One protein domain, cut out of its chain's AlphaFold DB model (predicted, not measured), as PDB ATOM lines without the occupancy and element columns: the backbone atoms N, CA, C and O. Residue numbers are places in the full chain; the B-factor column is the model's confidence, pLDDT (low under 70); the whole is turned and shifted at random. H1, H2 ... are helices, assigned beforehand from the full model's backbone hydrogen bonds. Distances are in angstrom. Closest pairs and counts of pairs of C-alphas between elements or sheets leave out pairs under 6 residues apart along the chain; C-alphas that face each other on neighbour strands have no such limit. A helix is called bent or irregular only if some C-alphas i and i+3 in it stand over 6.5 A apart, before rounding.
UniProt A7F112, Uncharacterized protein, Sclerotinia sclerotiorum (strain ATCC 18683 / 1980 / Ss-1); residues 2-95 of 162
ATOM      1  N   LEU A   2     158.610 200.602 131.414       84.31
ATOM      2  CA  LEU A   2     157.874 199.831 132.437       84.31
ATOM      3  C   LEU A   2     157.631 200.668 133.705       84.31
ATOM      4  O   LEU A   2     156.483 200.812 134.103       84.31
ATOM      5  N   ASP A   3     158.667 201.330 134.235       85.94
ATOM      6  CA  ASP A   3     158.519 202.296 135.345       85.94
ATOM      7  C   ASP A   3     157.521 203.426 135.039       85.94
ATOM      8  O   ASP A   3     156.838 203.904 135.930       85.94
ATOM      9  N   GLU A   4     157.415 203.847 133.774       88.19
ATOM     10  CA  GLU A   4     156.486 204.912 133.356       88.19
ATOM     11  C   GLU A   4     155.024 204.448 133.300       88.19
ATOM     12  O   GLU A   4     154.121 205.280 133.336       88.19
ATOM     13  N   GLN A   5     154.786 203.147 133.115       90.56
ATOM     14  CA  GLN A   5     153.438 202.580 133.006       90.56
ATOM     15  C   GLN A   5     152.933 202.015 134.329       90.56
ATOM     16  O   GLN A   5     151.723 201.956 134.526       90.56
ATOM     17  N   SER A   6     153.838 201.580 135.201       90.62
ATOM     18  CA  SER A   6     153.511 201.073 136.529       90.62
ATOM     19  C   SER A   6     152.723 202.102 137.344       90.62
ATOM     20  O   SER A   6     153.018 203.296 137.327       90.62
ATOM     21  N   SER A   7     151.742 201.624 138.102       92.25
ATOM     22  CA  SER A   7     150.999 202.410 139.091       92.25
ATOM     23  C   SER A   7     151.839 202.761 140.326       92.25
ATOM     24  O   SER A   7     151.479 203.647 141.101       92.25
ATOM     25  N   ARG A   8     152.964 202.064 140.511       89.75
ATOM     26  CA  ARG A   8     153.940 202.263 141.584       89.75
ATOM     27  C   ARG A   8     155.143 203.042 141.072       89.75
ATOM     28  O   ARG A   8     155.706 202.685 140.038       89.75
ATOM     29  N   GLU A   9     155.576 204.043 141.829       87.50
ATOM     30  CA  GLU A   9     156.804 204.781 141.534       87.50
ATOM     31  C   GLU A   9     158.051 203.964 141.904       87.50
ATOM     32  O   GLU A   9     158.110 203.341 142.964       87.50
ATOM     33  N   GLY A  10     159.069 204.006 141.040       86.50
ATOM     34  CA  GLY A  10     160.406 203.494 141.348       86.50
ATOM     35  C   GLY A  10     160.520 201.974 141.473       86.50
ATOM     36  O   GLY A  10     161.359 201.500 142.240       86.50
ATOM     37  N   VAL A  11     159.714 201.205 140.734       87.81
ATOM     38  CA  VAL A  11     159.671 199.734 140.850       87.81
ATOM     39  C   VAL A  11     161.032 199.093 140.584       87.81
ATOM     40  O   VAL A  11     161.399 198.136 141.260       87.81
ATOM     41  N   PHE A  12     161.821 199.643 139.657       87.62
ATOM     42  CA  PHE A  12     163.138 199.097 139.318       87.62
ATOM     43  C   PHE A  12     164.318 199.731 140.069       87.62
ATOM     44  O   PHE A  12     165.458 199.358 139.800       87.62
ATOM     45  N   ILE A  13     164.102 200.635 141.035       90.69
ATOM     46  CA  ILE A  13     165.214 201.234 141.805       90.69
ATOM     47  C   ILE A  13     166.019 200.147 142.537       90.69
ATOM     48  O   ILE A  13     167.252 200.196 142.564       90.69
ATOM     49  N   ALA A  14     165.332 199.149 143.100       88.94
ATOM     50  CA  ALA A  14     165.977 198.020 143.762       88.94
ATOM     51  C   ALA A  14     166.795 197.176 142.769       88.94
ATOM     52  O   ALA A  14     167.992 196.999 142.990       88.94
ATOM     53  N   ASN A  15     166.201 196.761 141.639       91.56
ATOM     54  CA  ASN A  15     166.905 195.996 140.598       91.56
ATOM     55  C   ASN A  15     168.123 196.754 140.058       91.56
ATOM     56  O   ASN A  15     169.196 196.177 139.915       91.56
ATOM     57  N   HIS A  16     167.998 198.062 139.816       92.94
ATOM     58  CA  HIS A  16     169.127 198.886 139.386       92.94
ATOM     59  C   HIS A  16     170.240 198.899 140.440       92.94
ATOM     60  O   HIS A  16     171.413 198.753 140.118       92.94
ATOM     61  N   THR A  17     169.890 199.049 141.719       95.19
ATOM     62  CA  THR A  17     170.873 199.016 142.815       95.19
ATOM     63  C   THR A  17     171.577 197.661 142.905       95.19
ATOM     64  O   THR A  17     172.746 197.597 143.273       95.19
ATOM     65  N   GLU A  18     170.894 196.571 142.570       96.00
ATOM     66  CA  GLU A  18     171.487 195.233 142.505       96.00
ATOM     67  C   GLU A  18     172.411 195.054 141.306       96.00
ATOM     68  O   GLU A  18     173.474 194.458 141.466       96.00
ATOM     69  N   HIS A  19     172.066 195.620 140.143       96.56
ATOM     70  CA  HIS A  19     172.958 195.650 138.979       96.56
ATOM     71  C   HIS A  19     174.305 196.273 139.337       96.56
ATOM     72  O   HIS A  19     175.351 195.686 139.064       96.56
ATOM     73  N   GLU A  20     174.291 197.402 140.044       97.50
ATOM     74  CA  GLU A  20     175.512 198.088 140.485       97.50
ATOM     75  C   GLU A  20     176.422 197.224 141.378       97.50
ATOM     76  O   GLU A  20     177.630 197.460 141.418       97.50
ATOM     77  N   LYS A  21     175.892 196.197 142.062       97.44
ATOM     78  CA  LYS A  21     176.704 195.298 142.903       97.44
ATOM     79  C   LYS A  21     177.582 194.369 142.069       97.44
ATOM     80  O   LYS A  21     178.769 194.239 142.354       97.44
ATOM     81  N   PHE A  22     177.027 193.754 141.020       97.06
ATOM     82  CA  PHE A  22     177.759 192.780 140.201       97.06
ATOM     83  C   PHE A  22     178.445 193.396 138.971       97.06
ATOM     84  O   PHE A  22     179.374 192.794 138.423       97.06
ATOM     85  N   LEU A  23     178.034 194.595 138.537       97.06
ATOM     86  CA  LEU A  23     178.573 195.265 137.345       97.06
ATOM     87  C   LEU A  23     180.107 195.390 137.348       97.06
ATOM     88  O   LEU A  23     180.718 195.017 136.342       97.06
ATOM     89  N   PRO A  24     180.778 195.840 138.429       97.81
ATOM     90  CA  PRO A  24     182.236 195.961 138.436       97.81
ATOM     91  C   PRO A  24     182.959 194.633 138.179       97.81
ATOM     92  O   PRO A  24     183.928 194.591 137.416       97.81
ATOM     93  N   GLY A  25     182.483 193.539 138.782       97.69
ATOM     94  CA  GLY A  25     183.062 192.213 138.573       97.69
ATOM     95  C   GLY A  25     182.796 191.680 137.164       97.69
ATOM     96  O   GLY A  25     183.703 191.127 136.539       97.69
ATOM     97  N   LEU A  26     181.611 191.947 136.609       97.06
ATOM     98  CA  LEU A  26     181.282 191.604 135.225       97.06
ATOM     99  C   LEU A  26     182.170 192.356 134.215       97.06
ATOM    100  O   LEU A  26     182.655 191.755 133.256       97.06
ATOM    101  N   PHE A  27     182.463 193.641 134.452       98.00
ATOM    102  CA  PHE A  27     183.419 194.403 133.639       98.00
ATOM    103  C   PHE A  27     184.843 193.846 133.738       98.00
ATOM    104  O   PHE A  27     185.545 193.752 132.728       98.00
ATOM    105  N   ALA A  28     185.288 193.456 134.936       98.06
ATOM    106  CA  ALA A  28     186.601 192.842 135.120       98.06
ATOM    107  C   ALA A  28     186.709 191.497 134.378       98.06
ATOM    108  O   ALA A  28     187.741 191.208 133.763       98.06
ATOM    109  N   PHE A  29     185.634 190.705 134.395       98.19
ATOM    110  CA  PHE A  29     185.512 189.470 133.629       98.19
ATOM    111  C   PHE A  29     185.593 189.723 132.116       98.19
ATOM    112  O   PHE A  29     186.418 189.102 131.445       98.19
ATOM    113  N   ASP A  30     184.813 190.668 131.582       97.12
ATOM    114  CA  ASP A  30     184.826 191.005 130.150       97.12
ATOM    115  C   ASP A  30     186.206 191.491 129.681       97.12
ATOM    116  O   ASP A  30     186.731 191.030 128.661       97.12
ATOM    117  N   LEU A  31     186.858 192.348 130.473       97.88
ATOM    118  CA  LEU A  31     188.206 192.832 130.183       97.88
ATOM    119  C   LEU A  31     189.230 191.689 130.147       97.88
ATOM    120  O   LEU A  31     190.125 191.676 129.295       97.88
ATOM    121  N   TYR A  32     189.120 190.726 131.065       98.12
ATOM    122  CA  TYR A  32     189.984 189.549 131.081       98.12
ATOM    123  C   TYR A  32     189.764 188.673 129.841       98.12
ATOM    124  O   TYR A  32     190.730 188.356 129.144       98.12
ATOM    125  N   VAL A  33     188.510 188.331 129.530       96.56
ATOM    126  CA  VAL A  33     188.153 187.490 128.376       96.56
ATOM    127  C   VAL A  33     188.581 188.144 127.062       96.56
ATOM    128  O   VAL A  33     189.177 187.479 126.210       96.56
ATOM    129  N   SER A  34     188.350 189.448 126.911       96.56
ATOM    130  CA  SER A  34     188.792 190.217 125.745       96.56
ATOM    131  C   SER A  34     190.317 190.235 125.622       96.56
ATOM    132  O   SER A  34     190.852 189.971 124.548       96.56
ATOM    133  N   GLY A  35     191.038 190.426 126.731       97.62
ATOM    134  CA  GLY A  35     192.503 190.378 126.743       97.62
ATOM    135  C   GLY A  35     193.083 189.009 126.366       97.62
ATOM    136  O   GLY A  35     194.092 188.949 125.663       97.62
ATOM    137  N   VAL A  36     192.448 187.913 126.794       97.25
ATOM    138  CA  VAL A  36     192.834 186.552 126.383       97.25
ATOM    139  C   VAL A  36     192.573 186.344 124.894       97.25
ATOM    140  O   VAL A  36     193.442 185.851 124.175       97.25
ATOM    141  N   LYS A  37     191.399 186.753 124.407       94.12
ATOM    142  CA  LYS A  37     191.022 186.643 122.993       94.12
ATOM    143  C   LYS A  37     191.987 187.399 122.072       94.12
ATOM    144  O   LYS A  37     192.327 186.888 121.007       94.12
ATOM    145  N   ASP A  38     192.437 188.577 122.489       96.62
ATOM    146  CA  ASP A  38     193.349 189.423 121.715       96.62
ATOM    147  C   ASP A  38     194.831 189.031 121.903       96.62
ATOM    148  O   ASP A  38     195.727 189.723 121.423       96.62
ATOM    149  N   ASN A  39     195.110 187.908 122.583       95.38
ATOM    150  CA  ASN A  39     196.449 187.419 122.942       95.38
ATOM    151  C   ASN A  39     197.292 188.417 123.760       95.38
ATOM    152  O   ASN A  39     198.514 188.292 123.831       95.38
ATOM    153  N   ALA A  40     196.657 189.394 124.410       96.38
ATOM    154  CA  ALA A  40     197.330 190.341 125.296       96.38
ATOM    155  C   ALA A  40     197.686 189.710 126.655       96.38
ATOM    156  O   ALA A  40     198.571 190.201 127.357       96.38
ATOM    157  N   LYS A  41     196.992 188.632 127.044       93.50
ATOM    158  CA  LYS A  41     197.233 187.853 128.267       93.50
ATOM    159  C   LYS A  41     197.049 186.355 127.989       93.50
ATOM    160  O   LYS A  41     196.161 186.004 127.215       93.50
ATOM    161  N   PRO A  42     197.835 185.457 128.612       96.69
ATOM    162  CA  PRO A  42     197.583 184.024 128.516       96.69
ATOM    163  C   PRO A  42     196.291 183.641 129.253       96.69
ATOM    164  O   PRO A  42     195.913 184.271 130.242       96.69
ATOM    165  N   TYR A  43     195.634 182.582 128.778       97.44
ATOM    166  CA  TYR A  43     194.497 181.991 129.475       97.44
ATOM    167  C   TYR A  43     194.934 181.336 130.793       97.44
ATOM    168  O   TYR A  43     195.905 180.582 130.831       97.44
ATOM    169  N   ASP A  44     194.167 181.591 131.846       97.75
ATOM    170  CA  ASP A  44     194.317 181.045 133.189       97.75
ATOM    171  C   ASP A  44     192.921 180.723 133.743       97.75
ATOM    172  O   ASP A  44     192.113 181.608 134.040       97.75
ATOM    173  N   GLY A  45     192.632 179.428 133.874       96.94
ATOM    174  CA  GLY A  45     191.347 178.951 134.373       96.94
ATOM    175  C   GLY A  45     191.091 179.288 135.844       96.94
ATOM    176  O   GLY A  45     189.933 179.480 136.217       96.94
ATOM    177  N   PHE A  46     192.131 179.407 136.677       98.00
ATOM    178  CA  PHE A  46     191.967 179.829 138.071       98.00
ATOM    179  C   PHE A  46     191.573 181.297 138.137       98.00
ATOM    180  O   PHE A  46     190.626 181.634 138.845       98.00
ATOM    181  N   LYS A  47     192.225 182.149 137.336       97.88
ATOM    182  CA  LYS A  47     191.859 183.565 137.269       97.88
ATOM    183  C   LYS A  47     190.449 183.769 136.724       97.88
ATOM    184  O   LYS A  47     189.712 184.600 137.245       97.88
ATOM    185  N   LEU A  48     190.057 183.005 135.702       97.38
ATOM    186  CA  LEU A  48     188.695 183.054 135.170       97.38
ATOM    187  C   LEU A  48     187.659 182.733 136.257       97.38
ATOM    188  O   LEU A  48     186.681 183.461 136.394       97.38
ATOM    189  N   ARG A  49     187.885 181.667 137.034       97.81
ATOM    190  CA  ARG A  49     186.996 181.275 138.136       97.81
ATOM    191  C   ARG A  49     186.945 182.325 139.236       97.81
ATOM    192  O   ARG A  49     185.856 182.716 139.615       97.81
ATOM    193  N   GLU A  50     188.097 182.836 139.666       98.19
ATOM    194  CA  GLU A  50     188.180 183.914 140.661       98.19
ATOM    195  C   GLU A  50     187.350 185.139 140.243       98.19
ATOM    196  O   GLU A  50     186.648 185.724 141.061       98.19
ATOM    197  N   LEU A  51     187.398 185.516 138.958       98.25
ATOM    198  CA  LEU A  51     186.607 186.628 138.426       98.25
ATOM    199  C   LEU A  51     185.104 186.332 138.432       98.25
ATOM    200  O   LEU A  51     184.334 187.236 138.725       98.25
ATOM    201  N   ILE A  52     184.692 185.098 138.123       97.88
ATOM    202  CA  ILE A  52     183.283 184.679 138.199       97.88
ATOM    203  C   ILE A  52     182.806 184.689 139.654       97.88
ATOM    204  O   ILE A  52     181.773 185.282 139.953       97.88
ATOM    205  N   ASP A  53     183.579 184.096 140.563       98.06
ATOM    206  CA  ASP A  53     183.254 184.020 141.991       98.06
ATOM    207  C   ASP A  53     183.111 185.423 142.612       98.06
ATOM    208  O   ASP A  53     182.311 185.618 143.524       98.06
ATOM    209  N   ALA A  54     183.829 186.422 142.086       97.62
ATOM    210  CA  ALA A  54     183.787 187.801 142.573       97.62
ATOM    211  C   ALA A  54     182.457 188.538 142.325       97.62
ATOM    212  O   ALA A  54     182.192 189.515 143.020       97.62
ATOM    213  N   PHE A  55     181.636 188.119 141.353       97.88
ATOM    214  CA  PHE A  55     180.314 188.722 141.101       97.88
ATOM    215  C   PHE A  55     179.160 187.714 141.116       97.88
ATOM    216  O   PHE A  55     177.997 188.116 141.113       97.88
ATOM    217  N   GLY A  56     179.462 186.413 141.112       97.56
ATOM    218  CA  GLY A  56     178.487 185.344 140.925       97.56
ATOM    219  C   GLY A  56     177.378 185.349 141.973       97.56
ATOM    220  O   GLY A  56     176.212 185.269 141.604       97.56
ATOM    221  N   THR A  57     177.718 185.515 143.255       97.56
ATOM    222  CA  THR A  57     176.722 185.552 144.341       97.56
ATOM    223  C   THR A  57     175.775 186.749 144.224       97.56
ATOM    224  O   THR A  57     174.569 186.591 144.408       97.56
ATOM    225  N   ASP A  58     176.284 187.936 143.882       98.00
ATOM    226  CA  ASP A  58     175.441 189.125 143.706       98.00
ATOM    227  C   ASP A  58     174.538 188.997 142.471       98.00
ATOM    228  O   ASP A  58     173.356 189.341 142.531       98.00
ATOM    229  N   LEU A  59     175.068 188.453 141.369       97.69
ATOM    230  CA  LEU A  59     174.285 188.174 140.165       97.69
ATOM    231  C   LEU A  59     173.188 187.137 140.437       97.69
ATOM    232  O   LEU A  59     172.041 187.345 140.051       97.69
ATOM    233  N   GLU A  60     173.511 186.037 141.116       97.31
ATOM    234  CA  GLU A  60     172.537 185.013 141.498       97.31
ATOM    235  C   GLU A  60     171.433 185.600 142.385       97.31
ATOM    236  O   GLU A  60     170.250 185.349 142.148       97.31
ATOM    237  N   SER A  61     171.800 186.404 143.386       96.62
ATOM    238  CA  SER A  61     170.831 187.067 144.260       96.62
ATOM    239  C   SER A  61     169.895 187.983 143.471       96.62
ATOM    240  O   SER A  61     168.693 187.984 143.732       96.62
ATOM    241  N   HIS A  62     170.431 188.745 142.515       96.94
ATOM    242  CA  HIS A  62     169.637 189.604 141.642       96.94
ATOM    243  C   HIS A  62     168.644 188.792 140.798       96.94
ATOM    244  O   HIS A  62     167.453 189.095 140.791       96.94
ATOM    245  N   LEU A  63     169.108 187.725 140.138       96.19
ATOM    246  CA  LEU A  63     168.263 186.882 139.286       96.19
ATOM    247  C   LEU A  63     167.098 186.254 140.065       96.19
ATOM    248  O   LEU A  63     165.985 186.188 139.550       96.19
ATOM    249  N   HIS A  64     167.325 185.827 141.311       95.56
ATOM    250  CA  HIS A  64     166.252 185.310 142.165       95.56
ATOM    251  C   HIS A  64     165.261 186.395 142.589       95.56
ATOM    252  O   HIS A  64     164.052 186.159 142.585       95.56
ATOM    253  N   HIS A  65     165.752 187.575 142.970       94.75
ATOM    254  CA  HIS A  65     164.883 188.655 143.423       94.75
ATOM    255  C   HIS A  65     164.026 189.216 142.283       94.75
ATOM    256  O   HIS A  65     162.837 189.477 142.477       94.75
ATOM    257  N   GLU A  66     164.588 189.327 141.078       94.56
ATOM    258  CA  GLU A  66     163.883 189.859 139.916       94.56
ATOM    259  C   GLU A  66     162.646 189.026 139.544       94.56
ATOM    260  O   GLU A  66     161.637 189.602 139.141       94.56
ATOM    261  N   ILE A  67     162.654 187.704 139.766       94.44
ATOM    262  CA  ILE A  67     161.475 186.846 139.542       94.44
ATOM    263  C   ILE A  67     160.280 187.349 140.360       94.44
ATOM    264  O   ILE A  67     159.213 187.597 139.800       94.44
ATOM    265  N   ALA A  68     160.465 187.570 141.665       92.62
ATOM    266  CA  ALA A  68     159.391 188.029 142.544       92.62
ATOM    267  C   ALA A  68     158.886 189.431 142.160       92.62
ATOM    268  O   ALA A  68     157.686 189.701 142.230       92.62
ATOM    269  N   VAL A  69     159.784 190.318 141.716       91.56
ATOM    270  CA  VAL A  69     159.417 191.656 141.223       91.56
ATOM    271  C   VAL A  69     158.556 191.557 139.961       91.56
ATOM    272  O   VAL A  69     157.538 192.246 139.858       91.56
ATOM    273  N   LEU A  70     158.927 190.696 139.010       92.25
ATOM    274  CA  LEU A  70     158.183 190.498 137.763       92.25
ATOM    275  C   LEU A  70     156.815 189.845 138.000       92.25
ATOM    276  O   LEU A  70     155.824 190.300 137.429       92.25
ATOM    277  N   GLU A  71     156.738 188.830 138.862       93.44
ATOM    278  CA  GLU A  71     155.468 188.208 139.267       93.44
ATOM    279  C   GLU A  71     154.540 189.205 139.962       93.44
ATOM    280  O   GLU A  71     153.325 189.176 139.785       93.44
ATOM    281  N   ASP A  72     155.094 190.114 140.760       91.19
ATOM    282  CA  ASP A  72     154.288 191.134 141.411       91.19
ATOM    283  C   ASP A  72     153.831 192.235 140.444       91.19
ATOM    284  O   ASP A  72     152.727 192.761 140.581       91.19
ATOM    285  N   LEU A  73     154.642 192.561 139.433       92.25
ATOM    286  CA  LEU A  73     154.262 193.486 138.364       92.25
ATOM    287  C   LEU A  73     153.145 192.952 137.472       92.25
ATOM    288  O   LEU A  73     152.372 193.751 136.954       92.25
ATOM    289  N   GLU A  74     153.033 191.636 137.294       92.12
ATOM    290  CA  GLU A  74     151.960 191.019 136.500       92.12
ATOM    291  C   GLU A  74     150.561 191.410 137.006       92.12
ATOM    292  O   GLU A  74     149.648 191.618 136.205       92.12
ATOM    293  N   LYS A  75     150.431 191.650 138.314       92.38
ATOM    294  CA  LYS A  75     149.193 192.091 138.974       92.38
ATOM    295  C   LYS A  75     148.849 193.557 138.696       92.38
ATOM    296  O   LYS A  75     147.724 193.982 138.967       92.38
ATOM    297  N   ASP A  76     149.800 194.347 138.197       93.69
ATOM    298  CA  ASP A  76     149.586 195.758 137.902       93.69
ATOM    299  C   ASP A  76     148.888 195.947 136.550       93.69
ATOM    300  O   ASP A  76     149.491 195.943 135.474       93.69
ATOM    301  N   THR A  77     147.576 196.158 136.621       94.56
ATOM    302  CA  THR A  77     146.722 196.354 135.443       94.56
ATOM    303  C   THR A  77     146.981 197.655 134.674       94.56
ATOM    304  O   THR A  77     146.419 197.820 133.589       94.56
ATOM    305  N   SER A  78     147.803 198.583 135.185       94.75
ATOM    306  CA  SER A  78     148.173 199.796 134.439       94.75
ATOM    307  C   SER A  78     149.212 199.533 133.342       94.75
ATOM    308  O   SER A  78     149.384 200.365 132.448       94.75
ATOM    309  N   ILE A  79     149.885 198.380 133.383       94.56
ATOM    310  CA  ILE A  79     150.941 198.018 132.438       94.56
ATOM    311  C   ILE A  79     150.336 197.407 131.169       94.56
ATOM    312  O   ILE A  79     149.715 196.344 131.182       94.56
ATOM    313  N   ASP A  80     150.603 198.031 130.022       94.56
ATOM    314  CA  ASP A  80     150.329 197.445 128.711       94.56
ATOM    315  C   ASP A  80     151.474 196.498 128.317       94.56
ATOM    316  O   ASP A  80     152.430 196.859 127.615       94.56
ATOM    317  N   TRP A  81     151.359 195.241 128.752       91.38
ATOM    318  CA  TRP A  81     152.312 194.173 128.437       91.38
ATOM    319  C   TRP A  81     152.495 193.944 126.933       91.38
ATOM    320  O   TRP A  81     153.596 193.622 126.480       91.38
ATOM    321  N   GLY A  82     151.450 194.161 126.129       91.00
ATOM    322  CA  GLY A  82     151.517 194.031 124.675       91.00
ATOM    323  C   GLY A  82     152.410 195.100 124.044       91.00
ATOM    324  O   GLY A  82     153.220 194.804 123.157       91.00
ATOM    325  N   LYS A  83     152.303 196.344 124.515       93.19
ATOM    326  CA  LYS A  83     153.184 197.448 124.118       93.19
ATOM    327  C   LYS A  83     154.608 197.238 124.631       93.19
ATOM    328  O   LYS A  83     155.546 197.421 123.854       93.19
ATOM    329  N   CYS A  84     154.773 196.795 125.878       91.00
ATOM    330  CA  CYS A  84     156.071 196.444 126.462       91.00
ATOM    331  C   CYS A  84     156.809 195.380 125.652       91.00
ATOM    332  O   CYS A  84     157.927 195.627 125.190       91.00
ATOM    333  N   GLY A  85     156.155 194.251 125.375       89.19
ATOM    334  CA  GLY A  85     156.725 193.174 124.570       89.19
ATOM    335  C   GLY A  85     157.089 193.621 123.152       89.19
ATOM    336  O   GLY A  85     158.171 193.303 122.661       89.19
ATOM    337  N   LYS A  86     156.241 194.427 122.496       89.88
ATOM    338  CA  LYS A  86     156.537 194.977 121.158       89.88
ATOM    339  C   LYS A  86     157.758 195.895 121.162       89.88
ATOM    340  O   LYS A  86     158.593 195.776 120.266       89.88
ATOM    341  N   ALA A  87     157.869 196.795 122.137       91.88
ATOM    342  CA  ALA A  87     159.014 197.697 122.240       91.88
ATOM    343  C   ALA A  87     160.313 196.923 122.501       91.88
ATOM    344  O   ALA A  87     161.314 197.169 121.827       91.88
ATOM    345  N   MET A  88     160.274 195.940 123.408       89.50
ATOM    346  CA  MET A  88     161.411 195.063 123.693       89.50
ATOM    347  C   MET A  88     161.832 194.284 122.442       89.50
ATOM    348  O   MET A  88     162.991 194.347 122.045       89.50
ATOM    349  N   ALA A  89     160.891 193.650 121.737       88.00
ATOM    350  CA  ALA A  89     161.181 192.913 120.507       88.00
ATOM    351  C   ALA A  89     161.780 193.803 119.401       88.00
ATOM    352  O   ALA A  89     162.702 193.386 118.695       88.00
ATOM    353  N   GLN A  90     161.285 195.036 119.242       90.62
ATOM    354  CA  GLN A  90     161.844 196.003 118.291       90.62
ATOM    355  C   GLN A  90     163.263 196.425 118.673       90.62
ATOM    356  O   GLN A  90     164.135 196.488 117.800       90.62
ATOM    357  N   TYR A  91     163.504 196.678 119.960       91.62
ATOM    358  CA  TYR A  91     164.828 197.006 120.473       91.62
ATOM    359  C   TYR A  91     165.806 195.849 120.242       91.62
ATOM    360  O   TYR A  91     166.852 196.063 119.628       91.62
ATOM    361  N   SER A  92     165.442 194.623 120.630       89.44
ATOM    362  CA  SER A  92     166.264 193.427 120.417       89.44
ATOM    363  C   SER A  92     166.560 193.221 118.936       89.44
ATOM    364  O   SER A  92     167.717 193.098 118.556       89.44
ATOM    365  N   LYS A  93     165.556 193.296 118.053       87.19
ATOM    366  CA  LYS A  93     165.757 193.146 116.600       87.19
ATOM    367  C   LYS A  93     166.776 194.141 116.026       87.19
ATOM    368  O   LYS A  93     167.457 193.812 115.055       87.19
ATOM    369  N   LYS A  94     166.852 195.353 116.583       91.75
ATOM    370  CA  LYS A  94     167.764 196.406 116.125       91.75
ATOM    371  C   LYS A  94     169.203 196.204 116.612       91.75
ATOM    372  O   LYS A  94     170.115 196.559 115.871       91.75
ATOM    373  N   HIS A  95     169.398 195.659 117.812       92.81
ATOM    374  CA  HIS A  95     170.711 195.614 118.470       92.81
ATOM    375  C   HIS A  95     171.331 194.215 118.552       92.81
ATOM    376  O   HIS A  95     172.517 194.112 118.838       92.81
TER     377      HIS A  95
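Overview. This is residues 2 to 95 of the 162 residues of an uncharacterized protein of Sclerotinia sclerotiorum (strain ATCC 18683 / 1980 / Ss-1) (UniProt A7F112). Two long, bent helices, H2 and H3, run side by side in opposite ways as a curved helical hairpin, and H4 folds back as an arm from the far end of H3, with open space between it and the hairpin. The short H1 is near H4, and residues 85 to 95 of H4 stick out free. The printed part has 94 residues with four named helices, in the order H1, H2, H3, H4, and no named strand; the class is all helix. The whole is loose, with a radius of gyration of the C-alphas of 17.7 A, and only just elongated, spanning 53 by 29 by 16 A.

Along the chain. Start with the longest helix, H3, residues 45 to 74, assigned as one helix by its hydrogen bonds but bent: C-alphas 54 and 57 are 7.6 A apart. Find C-alpha 45 at (191.347, 178.951, 134.373); from there arm H3a, residues 45 to 54, runs 14.2 A, and arm H3b, residues 57 to 74, runs 26.5 A to C-alpha 74 at (151.960, 191.019, 136.500). H2, residues 13 to 37, was likewise assigned as one helix by its hydrogen bonds and is bent, with C-alphas 21 and 24 at 7.1 A. Its arm H2a, residues 13 to 21, is 13.0 A long, and its arm H2b, residues 24 to 37, 20.1 A. H4, residues 81 to 95, runs 21.0 A and ends with C-alpha 95 at (170.711, 195.614, 118.470). H1 is residues 2 to 5.

Arrangement. Look first at H3b, which touches H2a with residues 58 to 66 alone; the closest C-alphas, those of Glu 18 and His 62, are 6.0 A apart. These arms run opposite ways at a shallow tilt of 15 degrees. H3a stands at a steep tilt of 47 degrees to H3b, and H2b at a steep tilt of 47 degrees to H2a. H2b and H3a touch and form a helical hairpin, opposite ways at a shallow tilt of 19 degrees; their closest C-alphas, those of Phe 29 and Leu 51, are 5.7 A apart. H1 and H4 are close but not clearly touching, with the C-alphas of Leu 2 and Cys 84 closest at 7.1 A. H4 is apart from H2a, H2b, H3a and H3b. Every O i to N i+4 pair is within hydrogen-bond range in H2b, H3a and H4; in H2a it is 4 of 5 and in H3b 12 of 14, while H1 is too short for such a pair.

Size, cuts and confidence. The C-alphas of Pro 42 and Thr 77, the two farthest apart, are 52.8 A from each other. The three links are short, and the printed part has no cut. The mean pLDDT of the printed part is 94.1, and no printed residue is under 70.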